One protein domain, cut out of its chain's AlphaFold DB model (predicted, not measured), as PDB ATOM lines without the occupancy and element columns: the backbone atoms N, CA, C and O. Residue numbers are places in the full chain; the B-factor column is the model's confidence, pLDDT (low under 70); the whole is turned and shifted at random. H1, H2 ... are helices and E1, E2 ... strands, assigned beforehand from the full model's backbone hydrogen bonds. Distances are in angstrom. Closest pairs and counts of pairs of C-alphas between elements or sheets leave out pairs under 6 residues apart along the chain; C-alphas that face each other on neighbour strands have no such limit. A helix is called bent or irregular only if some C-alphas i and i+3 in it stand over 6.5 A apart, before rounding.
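This is residues 69 to 157 of the 158 residues of an uncharacterized protein of Candidatus Wolfebacteria bacterium (UniProt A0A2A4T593). A sheet of four antiparallel strands has a long helix, H2, packed lengthwise over E2, E3 and E4 on one face. A shorter helix, H1, lies over E1 and E2 on that same face, and no named helix covers the other face. You have 89 printed residues with two named helices and four named strands, in the order H1, E1, E2, E3, E4, H2; the sheet's order is E1, E2, E3, E4 and the class is mixed, helices and strands. The whole is compact, with a radius of gyration of the C-alphas of 12.7 A and spans of 38 by 28 by 19 A.

Find C-alpha 69 at (-44.657, 22.582, -36.053); from there H1, residues 69 to 81, runs 18.4 A. Next come E1, residues 86 to 94, 23.1 A long, and E2, residues 97 to 104, 22.7 A long. Look then for E3, residues 109 to 114, 16.4 A, and E4, residues 120 to 125, 16.3 A. H2, residues 132 to 156, begins at C-alpha 132 at (-57.383, 1.617, -12.396) and ends 34.6 A away at C-alpha 156 at (-41.955, 4.544, -43.273). H2 has a kink of 48 degrees near residue 150 and is irregular, with C-alphas 151 and 154 7.1 A apart.

Start at the sheet, a meander, each strand the antiparallel neighbour of the one before. In the hairpin of E1 and E2, N 87 and O 103 are 2.8 A apart; in that of E2 and E3, N 113 and O 100 are 2.7 A apart; in that of E3 and E4, N 122 and O 112 are 2.8 A apart, each pair within hydrogen-bond range. E1 and E4 are the edge strands and are apart. H2 is on the sheet at a height of 8.5 A, only just along the strands, at 29 degrees to E4 on the local plane; its closest C-alphas to E4 are those of Arg 142 and Val 121, 6.5 A apart. H1 is on the same face at a height of 10.1 A, slantwise to the strands, at 48 degrees to E1 on the local plane; Asn 79 and Val 86 have their closest C-alphas, 7.4 A apart. H1, with residues 78 to 81 alone, only just touches H2, with 3 pairs of C-alphas within 8 A, the closest those of Ser 81 and Lys 140, 7.1 A apart; they run opposite ways at a shallow tilt of 30 degrees. Every O i to N i+4 pair is within hydrogen-bond range in H1, and 16 of 21 are in H2.

The two C-alphas farthest apart are those of Ser 131 and Ser 157, at 38.3 A. The printed part has no cut and no long link. Mean pLDDT of the printed part is 91.8; look for values under 70 at residues 117 and 157.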
ATOM      1  N   GLU A  69     -43.196  22.517 -36.040       91.00
ATOM      2  CA  GLU A  69     -44.657  22.582 -36.053       91.00
ATOM      3  C   GLU A  69     -45.312  21.193 -36.034       91.00
ATOM      4  O   GLU A  69     -46.306  21.002 -35.337       91.00
ATOM      5  N   GLU A  70     -44.761  20.219 -36.767       91.00
ATOM      6  CA  GLU A  70     -45.242  18.829 -36.753       91.00
ATOM      7  C   GLU A  70     -45.080  18.207 -35.363       91.00
ATOM      8  O   GLU A  70     -45.999  17.562 -34.854       91.00
ATOM      9  N   ILE A  71     -43.933  18.453 -34.721       90.94
ATOM     10  CA  ILE A  71     -43.652  17.979 -33.363       90.94
ATOM     11  C   ILE A  71     -44.609  18.630 -32.361       90.94
ATOM     12  O   ILE A  71     -45.197  17.930 -31.539       90.94
ATOM     13  N   GLU A  72     -44.781  19.952 -32.410       93.69
ATOM     14  CA  GLU A  72     -45.673  20.675 -31.497       93.69
ATOM     15  C   GLU A  72     -47.130  20.223 -31.631       93.69
ATOM     16  O   GLU A  72     -47.834  20.099 -30.626       93.69
ATOM     17  N   GLU A  73     -47.589  19.964 -32.853       94.19
ATOM     18  CA  GLU A  73     -48.946  19.480 -33.083       94.19
ATOM     19  C   GLU A  73     -49.136  18.062 -32.545       94.19
ATOM     20  O   GLU A  73     -50.116  17.803 -31.842       94.19
ATOM     21  N   GLU A  74     -48.180  17.162 -32.787       94.25
ATOM     22  CA  GLU A  74     -48.215  15.800 -32.246       94.25
ATOM     23  C   GLU A  74     -48.216  15.796 -30.712       94.25
ATOM     24  O   GLU A  74     -49.022  15.111 -30.081       94.25
ATOM     25  N   GLN A  75     -47.392  16.642 -30.093       94.75
ATOM     26  CA  GLN A  75     -47.383  16.829 -28.643       94.75
ATOM     27  C   GLN A  75     -48.720  17.359 -28.109       94.75
ATOM     28  O   GLN A  75     -49.175  16.926 -27.047       94.75
ATOM     29  N   ARG A  76     -49.367  18.290 -28.823       95.38
ATOM     30  CA  ARG A  76     -50.675  18.841 -28.438       95.38
ATOM     31  C   ARG A  76     -51.746  17.756 -28.432       95.38
ATOM     32  O   ARG A  76     -52.419  17.589 -27.418       95.38
ATOM     33  N   MET A  77     -51.869  17.004 -29.522       95.12
ATOM     34  CA  MET A  77     -52.858  15.928 -29.634       95.12
ATOM     35  C   MET A  77     -52.618  14.837 -28.591       95.12
ATOM     36  O   MET A  77     -53.563  14.371 -27.958       95.12
ATOM     37  N   PHE A  78     -51.358  14.471 -28.346       96.12
ATOM     38  CA  PHE A  78     -51.022  13.516 -27.293       96.12
ATOM     39  C   PHE A  78     -51.455  14.018 -25.916       96.12
ATOM     40  O   PHE A  78     -52.035  13.263 -25.134       96.12
ATOM     41  N   ASN A  79     -51.216  15.296 -25.616       94.88
ATOM     42  CA  ASN A  79     -51.611  15.883 -24.339       94.88
ATOM     43  C   ASN A  79     -53.133  15.907 -24.141       94.88
ATOM     44  O   ASN A  79     -53.607  15.740 -23.017       94.88
ATOM     45  N   GLU A  80     -53.892  16.111 -25.218       94.69
ATOM     46  CA  GLU A  80     -55.358  16.099 -25.200       94.69
ATOM     47  C   GLU A  80     -55.927  14.684 -25.018       94.69
ATOM     48  O   GLU A  80     -56.904  14.508 -24.287       94.69
ATOM     49  N   SER A  81     -55.303  13.675 -25.631       92.38
ATOM     50  CA  SER A  81     -55.821  12.302 -25.660       92.38
ATOM     51  C   SER A  81     -55.303  11.402 -24.533       92.38
ATOM     52  O   SER A  81     -56.042  10.550 -24.035       92.38
ATOM     53  N   VAL A  82     -54.040  11.555 -24.123       93.38
ATOM     54  CA  VAL A  82     -53.366  10.626 -23.201       93.38
ATOM     55  C   VAL A  82     -53.182  11.239 -21.817       93.38
ATOM     56  O   VAL A  82     -53.735  10.731 -20.840       93.38
ATOM     57  N   SER A  83     -52.388  12.306 -21.708       92.25
ATOM     58  CA  SER A  83     -52.073  12.944 -20.427       92.25
ATOM     59  C   SER A  83     -51.503  14.345 -20.637       92.25
ATOM     60  O   SER A  83     -50.642  14.501 -21.491       92.25
ATOM     61  N   PRO A  84     -51.881  15.351 -19.829       89.81
ATOM     62  CA  PRO A  84     -51.395  16.721 -19.989       89.81
ATOM     63  C   PRO A  84     -49.977  16.970 -19.446       89.81
ATOM     64  O   PRO A  84     -49.422  18.040 -19.684       89.81
ATOM     65  N   VAL A  85     -49.406  16.050 -18.655       91.81
ATOM     66  CA  VAL A  85     -48.095  16.239 -18.003       91.81
ATOM     67  C   VAL A  85     -47.103  15.203 -18.514       91.81
ATOM     68  O   VAL A  85     -46.947  14.119 -17.943       91.81
ATOM     69  N   VAL A  86     -46.425  15.568 -19.600       94.69
ATOM     70  CA  VAL A  86     -45.526  14.688 -20.349       94.69
ATOM     71  C   VAL A  86     -44.211  15.405 -20.612       94.69
ATOM     72  O   VAL A  86     -44.184  16.553 -21.048       94.69
ATOM     73  N   GLU A  87     -43.112  14.708 -20.366       95.69
ATOM     74  CA  GLU A  87     -41.787  15.085 -20.844       95.69
ATOM     75  C   GLU A  87     -41.539  14.341 -22.156       95.69
ATOM     76  O   GLU A  87     -41.222  13.151 -22.154       95.69
ATOM     77  N   PHE A  88     -41.740  15.017 -23.285       95.25
ATOM     78  CA  PHE A  88     -41.503  14.411 -24.592       95.25
ATOM     79  C   PHE A  88     -40.008  14.200 -24.839       95.25
ATOM     80  O   PHE A  88     -39.173  15.052 -24.526       95.25
ATOM     81  N   GLY A  89     -39.690  13.031 -25.379       92.06
ATOM     82  CA  GLY A  89     -38.354  12.619 -25.769       92.06
ATOM     83  C   GLY A  89     -38.099  12.869 -27.250       92.06
ATOM     84  O   GLY A  89     -38.643  13.790 -27.859       92.06
ATOM     85  N   GLN A  90     -37.233  12.041 -27.827       88.62
ATOM     86  CA  GLN A  90     -36.876  12.144 -29.237       88.62
ATOM     87  C   GLN A  90     -38.047  11.721 -30.119       88.62
ATOM     88  O   GLN A  90     -38.696  10.707 -29.849       88.62
ATOM     89  N   PHE A  91     -38.274  12.510 -31.166       92.56
ATOM     90  CA  PHE A  91     -39.139  12.182 -32.285       92.56
ATOM     91  C   PHE A  91     -38.280  12.211 -33.546       92.56
ATOM     92  O   PHE A  91     -37.690  13.245 -33.859       92.56
ATOM     93  N   GLN A  92     -38.150  11.073 -34.221       87.56
ATOM     94  CA  GLN A  92     -37.279  10.932 -35.377       87.56
ATOM     95  C   GLN A  92     -37.853   9.958 -36.402       87.56
ATOM     96  O   GLN A  92     -38.449   8.937 -36.055       87.56
ATOM     97  N   ILE A  93     -37.628  10.284 -37.671       87.19
ATOM     98  CA  ILE A  93     -37.893   9.406 -38.806       87.19
ATOM     99  C   ILE A  93     -36.544   8.814 -39.214       87.19
ATOM    100  O   ILE A  93     -35.616   9.537 -39.571       87.19
ATOM    101  N   LEU A  94     -36.433   7.497 -39.100       85.06
ATOM    102  CA  LEU A  94     -35.282   6.689 -39.476       85.06
ATOM    103  C   LEU A  94     -35.616   5.883 -40.738       85.06
ATOM    104  O   LEU A  94     -36.783   5.699 -41.087       85.06
ATOM    105  N   GLU A  95     -34.597   5.335 -41.399       81.44
ATOM    106  CA  GLU A  95     -34.798   4.393 -42.506       81.44
ATOM    107  C   GLU A  95     -35.629   3.184 -42.037       81.44
ATOM    108  O   GLU A  95     -35.166   2.354 -41.254       81.44
ATOM    109  N   GLY A  96     -36.878   3.095 -42.502       82.75
ATOM    110  CA  GLY A  96     -37.783   1.995 -42.167       82.75
ATOM    111  C   GLY A  96     -38.373   2.029 -40.753       82.75
ATOM    112  O   GLY A  96     -38.957   1.033 -40.332       82.75
ATOM    113  N   ASN A  97     -38.257   3.138 -40.015       88.12
ATOM    114  CA  ASN A  97     -38.889   3.279 -38.702       88.12
ATOM    115  C   ASN A  97     -39.208   4.743 -38.389       88.12
ATOM    116  O   ASN A  97     -38.400   5.630 -38.630       88.12
ATOM    117  N   VAL A  98     -40.343   4.992 -37.750       91.31
ATOM    118  CA  VAL A  98     -40.587   6.253 -37.045       91.31
ATOM    119  C   VAL A  98     -40.567   5.930 -35.566       91.31
ATOM    120  O   VAL A  98     -41.273   5.024 -35.129       91.31
ATOM    121  N   GLU A  99     -39.760   6.656 -34.800       92.19
ATOM    122  CA  GLU A  99     -39.656   6.473 -33.358       92.19
ATOM    123  C   GLU A  99     -40.069   7.750 -32.637       92.19
ATOM    124  O   GLU A  99     -39.575   8.841 -32.940       92.19
ATOM    125  N   TRP A 100     -40.954   7.608 -31.653       95.50
ATOM    126  CA  TRP A 100     -41.325   8.708 -30.778       95.50
ATOM    127  C   TRP A 100     -41.399   8.271 -29.323       95.50
ATOM    128  O   TRP A 100     -42.094   7.321 -28.975       95.50
ATOM    129  N   SER A 101     -40.680   8.970 -28.453       95.56
ATOM    130  CA  SER A 101     -40.575   8.629 -27.037       95.56
ATOM    131  C   SER A 101     -41.050   9.755 -26.130       95.56
ATOM    132  O   SER A 101     -41.100  10.924 -26.511       95.56
ATOM    133  N   GLY A 102     -41.371   9.406 -24.890       96.38
ATOM    134  CA  GLY A 102     -41.722  10.376 -23.863       96.38
ATOM    135  C   GLY A 102     -41.861   9.741 -22.490       96.38
ATOM    136  O   GLY A 102     -41.769   8.524 -22.324       96.38
ATOM    137  N   LYS A 103     -42.076  10.580 -21.482       96.44
ATOM    138  CA  LYS A 103     -42.285  10.157 -20.103       96.44
ATOM    139  C   LYS A 103     -43.495  10.855 -19.501       96.44
ATOM    140  O   LYS A 103     -43.533  12.075 -19.376       96.44
ATOM    141  N   LEU A 104     -44.462  10.059 -19.067       94.56
ATOM    142  CA  LEU A 104     -45.575  10.498 -18.240       94.56
ATOM    143  C   LEU A 104     -45.044  10.735 -16.823       94.56
ATOM    144  O   LEU A 104     -44.705   9.790 -16.105       94.56
ATOM    145  N   VAL A 105     -44.912  12.004 -16.431       91.62
ATOM    146  CA  VAL A 105     -44.230  12.389 -15.181       91.62
ATOM    147  C   VAL A 105     -45.017  11.935 -13.956       91.62
ATOM    148  O   VAL A 105     -44.429  11.475 -12.978       91.62
ATOM    149  N   LYS A 106     -46.347  12.041 -14.011       89.12
ATOM    150  CA  LYS A 106     -47.239  11.736 -12.888       89.12
ATOM    151  C   LYS A 106     -47.268  10.239 -12.567       89.12
ATOM    152  O   LYS A 106     -47.147   9.868 -11.404       89.12
ATOM    153  N   GLU A 107     -47.386   9.395 -13.584       89.38
ATOM    154  CA  GLU A 107     -47.427   7.936 -13.446       89.38
ATOM    155  C   GLU A 107     -46.020   7.303 -13.438       89.38
ATOM    156  O   GLU A 107     -45.876   6.110 -13.181       89.38
ATOM    157  N   ASN A 108     -44.971   8.102 -13.686       93.38
ATOM    158  CA  ASN A 108     -43.579   7.663 -13.845       93.38
ATOM    159  C   ASN A 108     -43.423   6.537 -14.889       93.38
ATOM    160  O   ASN A 108     -42.658   5.589 -14.705       93.38
ATOM    161  N   ILE A 109     -44.155   6.662 -15.996       94.31
ATOM    162  CA  ILE A 109     -44.163   5.719 -17.118       94.31
ATOM    163  C   ILE A 109     -43.389   6.343 -18.277       94.31
ATOM    164  O   ILE A 109     -43.783   7.390 -18.784       94.31
ATOM    165  N   ALA A 110     -42.303   5.714 -18.719       96.44
ATOM    166  CA  ALA A 110     -41.649   6.061 -19.979       96.44
ATOM    167  C   ALA A 110     -42.230   5.205 -21.108       96.44
ATOM    168  O   ALA A 110     -42.419   4.001 -20.927       96.44
ATOM    169  N   PHE A 111     -42.504   5.815 -22.257       96.00
ATOM    170  CA  PHE A 111     -43.036   5.136 -23.428       96.00
ATOM    171  C   PHE A 111     -42.175   5.370 -24.670       96.00
ATOM    172  O   PHE A 111     -41.437   6.355 -24.778       96.00
ATOM    173  N   THR A 112     -42.276   4.451 -25.623       96.31
ATOM    174  CA  THR A 112     -41.691   4.584 -26.958       96.31
ATOM    175  C   THR A 112     -42.635   3.964 -27.973       96.31
ATOM    176  O   THR A 112     -43.022   2.806 -27.831       96.31
ATOM    177  N   TYR A 113     -43.028   4.739 -28.972       95.94
ATOM    178  CA  TYR A 113     -43.711   4.271 -30.165       95.94
ATOM    179  C   TYR A 113     -42.685   3.973 -31.247       95.94
ATOM    180  O   TYR A 113     -41.753   4.750 -31.443       95.94
ATOM    181  N   SER A 114     -42.872   2.856 -31.941       93.81
ATOM    182  CA  SER A 114     -42.061   2.471 -33.091       93.81
ATOM    183  C   SER A 114     -42.941   1.870 -34.182       93.81
ATOM    184  O   SER A 114     -43.936   1.204 -33.881       93.81
ATOM    185  N   LEU A 115     -42.562   2.111 -35.437       91.44
ATOM    186  CA  LEU A 115     -43.163   1.527 -36.639       91.44
ATOM    187  C   LEU A 115     -42.257   0.493 -37.330       91.44
ATOM    188  O   LEU A 115     -42.510   0.152 -38.482       91.44
ATOM    189  N   ASP A 116     -41.217  -0.001 -36.652       84.88
ATOM    190  CA  ASP A 116     -40.287  -0.992 -37.205       84.88
ATOM    191  C   ASP A 116     -40.891  -2.413 -37.283       84.88
ATOM    192  O   ASP A 116     -42.099  -2.609 -37.117       84.88
ATOM    193  N   ASP A 117     -40.048  -3.429 -37.508       68.88
ATOM    194  CA  ASP A 117     -40.421  -4.857 -37.528       68.88
ATOM    195  C   ASP A 117     -41.149  -5.332 -36.252       68.88
ATOM    196  O   ASP A 117     -41.830  -6.363 -36.240       68.88
ATOM    197  N   THR A 118     -41.011  -4.581 -35.164       76.25
ATOM    198  CA  THR A 118     -41.675  -4.760 -33.881       76.25
ATOM    199  C   THR A 118     -42.567  -3.556 -33.561       76.25
ATOM    200  O   THR A 118     -42.512  -2.985 -32.471       76.25
ATOM    201  N   SER A 119     -43.424  -3.174 -34.511       86.25
ATOM    202  CA  SER A 119     -44.284  -1.998 -34.370       86.25
ATOM    203  C   SER A 119     -45.166  -2.079 -33.117       86.25
ATOM    204  O   SER A 119     -45.850  -3.081 -32.872       86.25
ATOM    205  N   GLY A 120     -45.186  -1.013 -32.321       92.00
ATOM    206  CA  GLY A 120     -45.986  -0.971 -31.105       92.00
ATOM    207  C   GLY A 120     -45.631   0.160 -30.154       92.00
ATOM    208  O   GLY A 120     -44.797   1.021 -30.434       92.00
ATOM    209  N   VAL A 121     -46.275   0.110 -28.987       94.56
ATOM    210  CA  VAL A 121     -45.928   0.919 -27.821       94.56
ATOM    211  C   VAL A 121     -45.165   0.080 -26.806       94.56
ATOM    212  O   VAL A 121     -45.654  -0.936 -26.308       94.56
ATOM    213  N   TYR A 122     -43.980   0.552 -26.455       95.06
ATOM    214  CA  TYR A 122     -43.144   0.014 -25.396       95.06
ATOM    215  C   TYR A 122     -43.292   0.866 -24.154       95.06
ATOM    216  O   TYR A 122     -43.320   2.089 -24.244       95.06
ATOM    217  N   ILE A 123     -43.371   0.216 -22.997       94.50
ATOM    218  CA  ILE A 123     -43.483   0.886 -21.706       94.50
ATOM    219  C   ILE A 123     -42.345   0.416 -20.807       94.50
ATOM    220  O   ILE A 123     -42.147  -0.781 -20.604       94.50
ATOM    221  N   ASN A 124     -41.628   1.376 -20.234       94.94
ATOM    222  CA  ASN A 124     -40.680   1.167 -19.155       94.94
ATOM    223  C   ASN A 124     -41.181   1.901 -17.904       94.94
ATOM    224  O   ASN A 124     -41.344   3.122 -17.913       94.94
ATOM    225  N   ALA A 125     -41.424   1.156 -16.831       93.38
ATOM    226  CA  ALA A 125     -41.872   1.704 -15.559       93.38
ATOM    227  C   ALA A 125     -41.317   0.867 -14.401       93.38
ATOM    228  O   ALA A 125     -41.332  -0.366 -14.437       93.38
ATOM    229  N   GLU A 126     -40.835   1.535 -13.356       92.50
ATOM    230  CA  GLU A 126     -40.285   0.875 -12.173       92.50
ATOM    231  C   GLU A 126     -41.381   0.667 -11.124       92.50
ATOM    232  O   GLU A 126     -41.987   1.629 -10.659       92.50
ATOM    233  N   MET A 127     -41.625  -0.594 -10.745       92.62
ATOM    234  CA  MET A 127     -42.632  -0.976  -9.741       92.62
ATOM    235  C   MET A 127     -44.024  -0.366  -9.994       92.62
ATOM    236  O   MET A 127     -44.709   0.049  -9.057       92.62
ATOM    237  N   LEU A 128     -44.452  -0.321 -11.260       92.81
ATOM    238  CA  LEU A 128     -45.758   0.222 -11.622       92.81
ATOM    239  C   LEU A 128     -46.880  -0.587 -10.963       92.81
ATOM    240  O   LEU A 128     -47.053  -1.779 -11.222       92.81
ATOM    241  N   GLN A 129     -47.662   0.077 -10.120       93.75
ATOM    242  CA  GLN A 129     -48.854  -0.519  -9.538       93.75
ATOM    243  C   GLN A 129     -49.960  -0.603 -10.595       93.75
ATOM    244  O   GLN A 129     -50.257   0.387 -11.256       93.75
ATOM    245  N   LEU A 130     -50.619  -1.755 -10.720       93.56
ATOM    246  CA  LEU A 130     -51.777  -1.929 -11.606       93.56
ATOM    247  C   LEU A 130     -53.058  -1.407 -10.936       93.56
ATOM    248  O   LEU A 130     -53.940  -2.177 -10.562       93.56
ATOM    249  N   SER A 131     -53.107  -0.098 -10.695       94.38
ATOM    250  CA  SER A 131     -54.329   0.612 -10.313       94.38
ATOM    251  C   SER A 131     -55.184   0.909 -11.544       94.38
ATOM    252  O   SER A 131     -54.676   0.906 -12.665       94.38
ATOM    253  N   GLU A 132     -56.462   1.219 -11.325       95.00
ATOM    254  CA  GLU A 132     -57.383   1.617 -12.396       95.00
ATOM    255  C   GLU A 132     -56.832   2.805 -13.204       95.00
ATOM    256  O   GLU A 132     -56.745   2.726 -14.422       95.00
ATOM    257  N   ASP A 133     -56.336   3.847 -12.527       92.00
ATOM    258  CA  ASP A 133     -55.750   5.036 -13.168       92.00
ATOM    259  C   ASP A 133     -54.556   4.694 -14.084       92.00
ATOM    260  O   ASP A 133     -54.409   5.238 -15.185       92.00
ATOM    261  N   ASN A 134     -53.686   3.779 -13.642       93.12
ATOM    262  CA  ASN A 134     -52.520   3.364 -14.423       93.12
ATOM    263  C   ASN A 134     -52.935   2.461 -15.589       93.12
ATOM    264  O   ASN A 134     -52.370   2.574 -16.675       93.12
ATOM    265  N   MET A 135     -53.934   1.598 -15.393       95.19
ATOM    266  CA  MET A 135     -54.516   0.802 -16.472       95.19
ATOM    267  C   MET A 135     -55.167   1.687 -17.537       95.19
ATOM    268  O   MET A 135     -54.872   1.510 -18.715       95.19
ATOM    269  N   GLU A 136     -55.958   2.685 -17.137       95.38
ATOM    270  CA  GLU A 136     -56.569   3.658 -18.049       95.38
ATOM    271  C   GLU A 136     -55.495   4.399 -18.860       95.38
ATOM    272  O   GLU A 136     -55.623   4.589 -20.069       95.38
ATOM    273  N   THR A 137     -54.385   4.765 -18.218       94.19
ATOM    274  CA  THR A 137     -53.253   5.422 -18.885       94.19
ATOM    275  C   THR A 137     -52.589   4.510 -19.923       94.19
ATOM    276  O   THR A 137     -52.297   4.947 -21.038       94.19
ATOM    277  N   ILE A 138     -52.386   3.230 -19.599       95.12
ATOM    278  CA  ILE A 138     -51.845   2.234 -20.537       95.12
ATOM    279  C   ILE A 138     -52.803   2.022 -21.720       95.12
ATOM    280  O   ILE A 138     -52.361   1.929 -22.868       95.12
ATOM    281  N   GLU A 139     -54.113   1.977 -21.473       95.94
ATOM    282  CA  GLU A 139     -55.122   1.853 -22.527       95.94
ATOM    283  C   GLU A 139     -55.146   3.073 -23.454       95.94
ATOM    284  O   GLU A 139     -55.225   2.907 -24.676       95.94
ATOM    285  N   LYS A 140     -55.003   4.287 -22.908       96.38
ATOM    286  CA  LYS A 140     -54.862   5.520 -23.697       96.38
ATOM    287  C   LYS A 140     -53.602   5.505 -24.550       96.38
ATOM    288  O   LYS A 140     -53.690   5.774 -25.742       96.38
ATOM    289  N   LEU A 141     -52.456   5.117 -23.981       96.19
ATOM    290  CA  LEU A 141     -51.197   4.979 -24.724       96.19
ATOM    291  C   LEU A 141     -51.333   4.011 -25.903       96.19
ATOM    292  O   LEU A 141     -50.848   4.303 -26.997       96.19
ATOM    293  N   ARG A 142     -52.003   2.873 -25.692       95.56
ATOM    294  CA  ARG A 142     -52.275   1.886 -26.744       95.56
ATOM    295  C   ARG A 142     -53.234   2.424 -27.804       95.56
ATOM    296  O   ARG A 142     -53.021   2.172 -28.984       95.56
ATOM    297  N   SER A 143     -54.292   3.113 -27.394       96.25
ATOM    298  CA  SER A 143     -55.293   3.655 -28.320       96.25
ATOM    299  C   SER A 143     -54.690   4.753 -29.190       96.25
ATOM    300  O   SER A 143     -54.835   4.713 -30.407       96.25
ATOM    301  N   TYR A 144     -53.920   5.656 -28.583       96.94
ATOM    302  CA  TYR A 144     -53.213   6.716 -29.295       96.94
ATOM    303  C   TYR A 144     -52.194   6.162 -30.295       96.94
ATOM    304  O   TYR A 144     -52.081   6.678 -31.400       96.94
ATOM    305  N   TYR A 145     -51.503   5.066 -29.956       95.88
ATOM    306  CA  TYR A 145     -50.583   4.407 -30.886       95.88
ATOM    307  C   TYR A 145     -51.260   4.014 -32.208       95.88
ATOM    308  O   TYR A 145     -50.629   4.116 -33.254       95.88
ATOM    309  N   VAL A 146     -52.532   3.596 -32.196       94.88
ATOM    310  CA  VAL A 146     -53.252   3.247 -33.433       94.88
ATOM    311  C   VAL A 146     -53.351   4.467 -34.348       94.88
ATOM    312  O   VAL A 146     -52.885   4.412 -35.483       94.88
ATOM    313  N   GLU A 147     -53.860   5.586 -33.831       94.62
ATOM    314  CA  GLU A 147     -54.002   6.840 -34.586       94.62
ATOM    315  C   GLU A 147     -52.646   7.400 -35.036       94.62
ATOM    316  O   GLU A 147     -52.481   7.844 -36.174       94.62
ATOM    317  N   TRP A 148     -51.651   7.339 -34.150       95.12
ATOM    318  CA  TRP A 148     -50.284   7.746 -34.441       95.12
ATOM    319  C   TRP A 148     -49.678   6.892 -35.564       95.12
ATOM    320  O   TRP A 148     -49.116   7.429 -36.517       95.12
ATOM    321  N   SER A 149     -49.853   5.568 -35.518       93.12
ATOM    322  CA  SER A 149     -49.309   4.653 -36.527       93.12
ATOM    323  C   SER A 149     -49.932   4.842 -37.907       93.12
ATOM    324  O   SER A 149     -49.233   4.747 -38.914       93.12
ATOM    325  N   GLU A 150     -51.222   5.173 -37.976       92.38
ATOM    326  CA  GLU A 150     -51.896   5.489 -39.237       92.38
ATOM    327  C   GLU A 150     -51.372   6.793 -39.849       92.38
ATOM    328  O   GLU A 150     -51.222   6.891 -41.068       92.38
ATOM    329  N   ARG A 151     -51.062   7.784 -39.007       92.19
ATOM    330  CA  ARG A 151     -50.544   9.086 -39.438       92.19
ATOM    331  C   ARG A 151     -49.108   9.009 -39.941       92.19
ATOM    332  O   ARG A 151     -48.798   9.607 -40.966       92.19
ATOM    333  N   TRP A 152     -48.253   8.293 -39.217       91.44
ATOM    334  CA  TRP A 152     -46.812   8.249 -39.472       91.44
ATOM    335  C   TRP A 152     -46.380   7.047 -40.326       91.44
ATOM    336  O   TRP A 152     -45.283   7.051 -40.877       91.44
ATOM    337  N   GLY A 153     -47.254   6.055 -40.527       88.06
ATOM    338  CA  GLY A 153     -47.019   4.895 -41.396       88.06
ATOM    339  C   GLY A 153     -46.587   5.218 -42.835       88.06
ATOM    340  O   GLY A 153     -45.689   4.547 -43.348       88.06
ATOM    341  N   PRO A 154     -47.153   6.240 -43.509       88.12
ATOM    342  CA  PRO A 154     -46.704   6.633 -44.844       88.12
ATOM    343  C   PRO A 154     -45.245   7.107 -44.906       88.12
ATOM    344  O   PRO A 154     -44.609   6.913 -45.935       88.12
ATOM    345  N   GLU A 155     -44.698   7.670 -43.823       83.00
ATOM    346  CA  GLU A 155     -43.303   8.145 -43.766       83.00
ATOM    347  C   GLU A 155     -42.290   6.987 -43.664       83.00
ATOM    348  O   GLU A 155     -41.104   7.175 -43.913       83.00
ATOM    349  N   VAL A 156     -42.758   5.780 -43.332       75.81
ATOM    350  CA  VAL A 156     -41.955   4.544 -43.273       75.81
ATOM    351  C   VAL A 156     -41.932   3.812 -44.623       75.81
ATOM    352  O   VAL A 156     -41.134   2.900 -44.832       75.81
ATOM    353  N   SER A 157     -42.821   4.175 -45.554       63.34
ATOM    354  CA  SER A 157     -42.994   3.447 -46.814       63.34
ATOM    355  C   SER A 157     -41.946   3.842 -47.863       63.34
ATOM    356  O   SER A 157     -41.851   5.008 -48.243       63.34
TER     357      SER A 157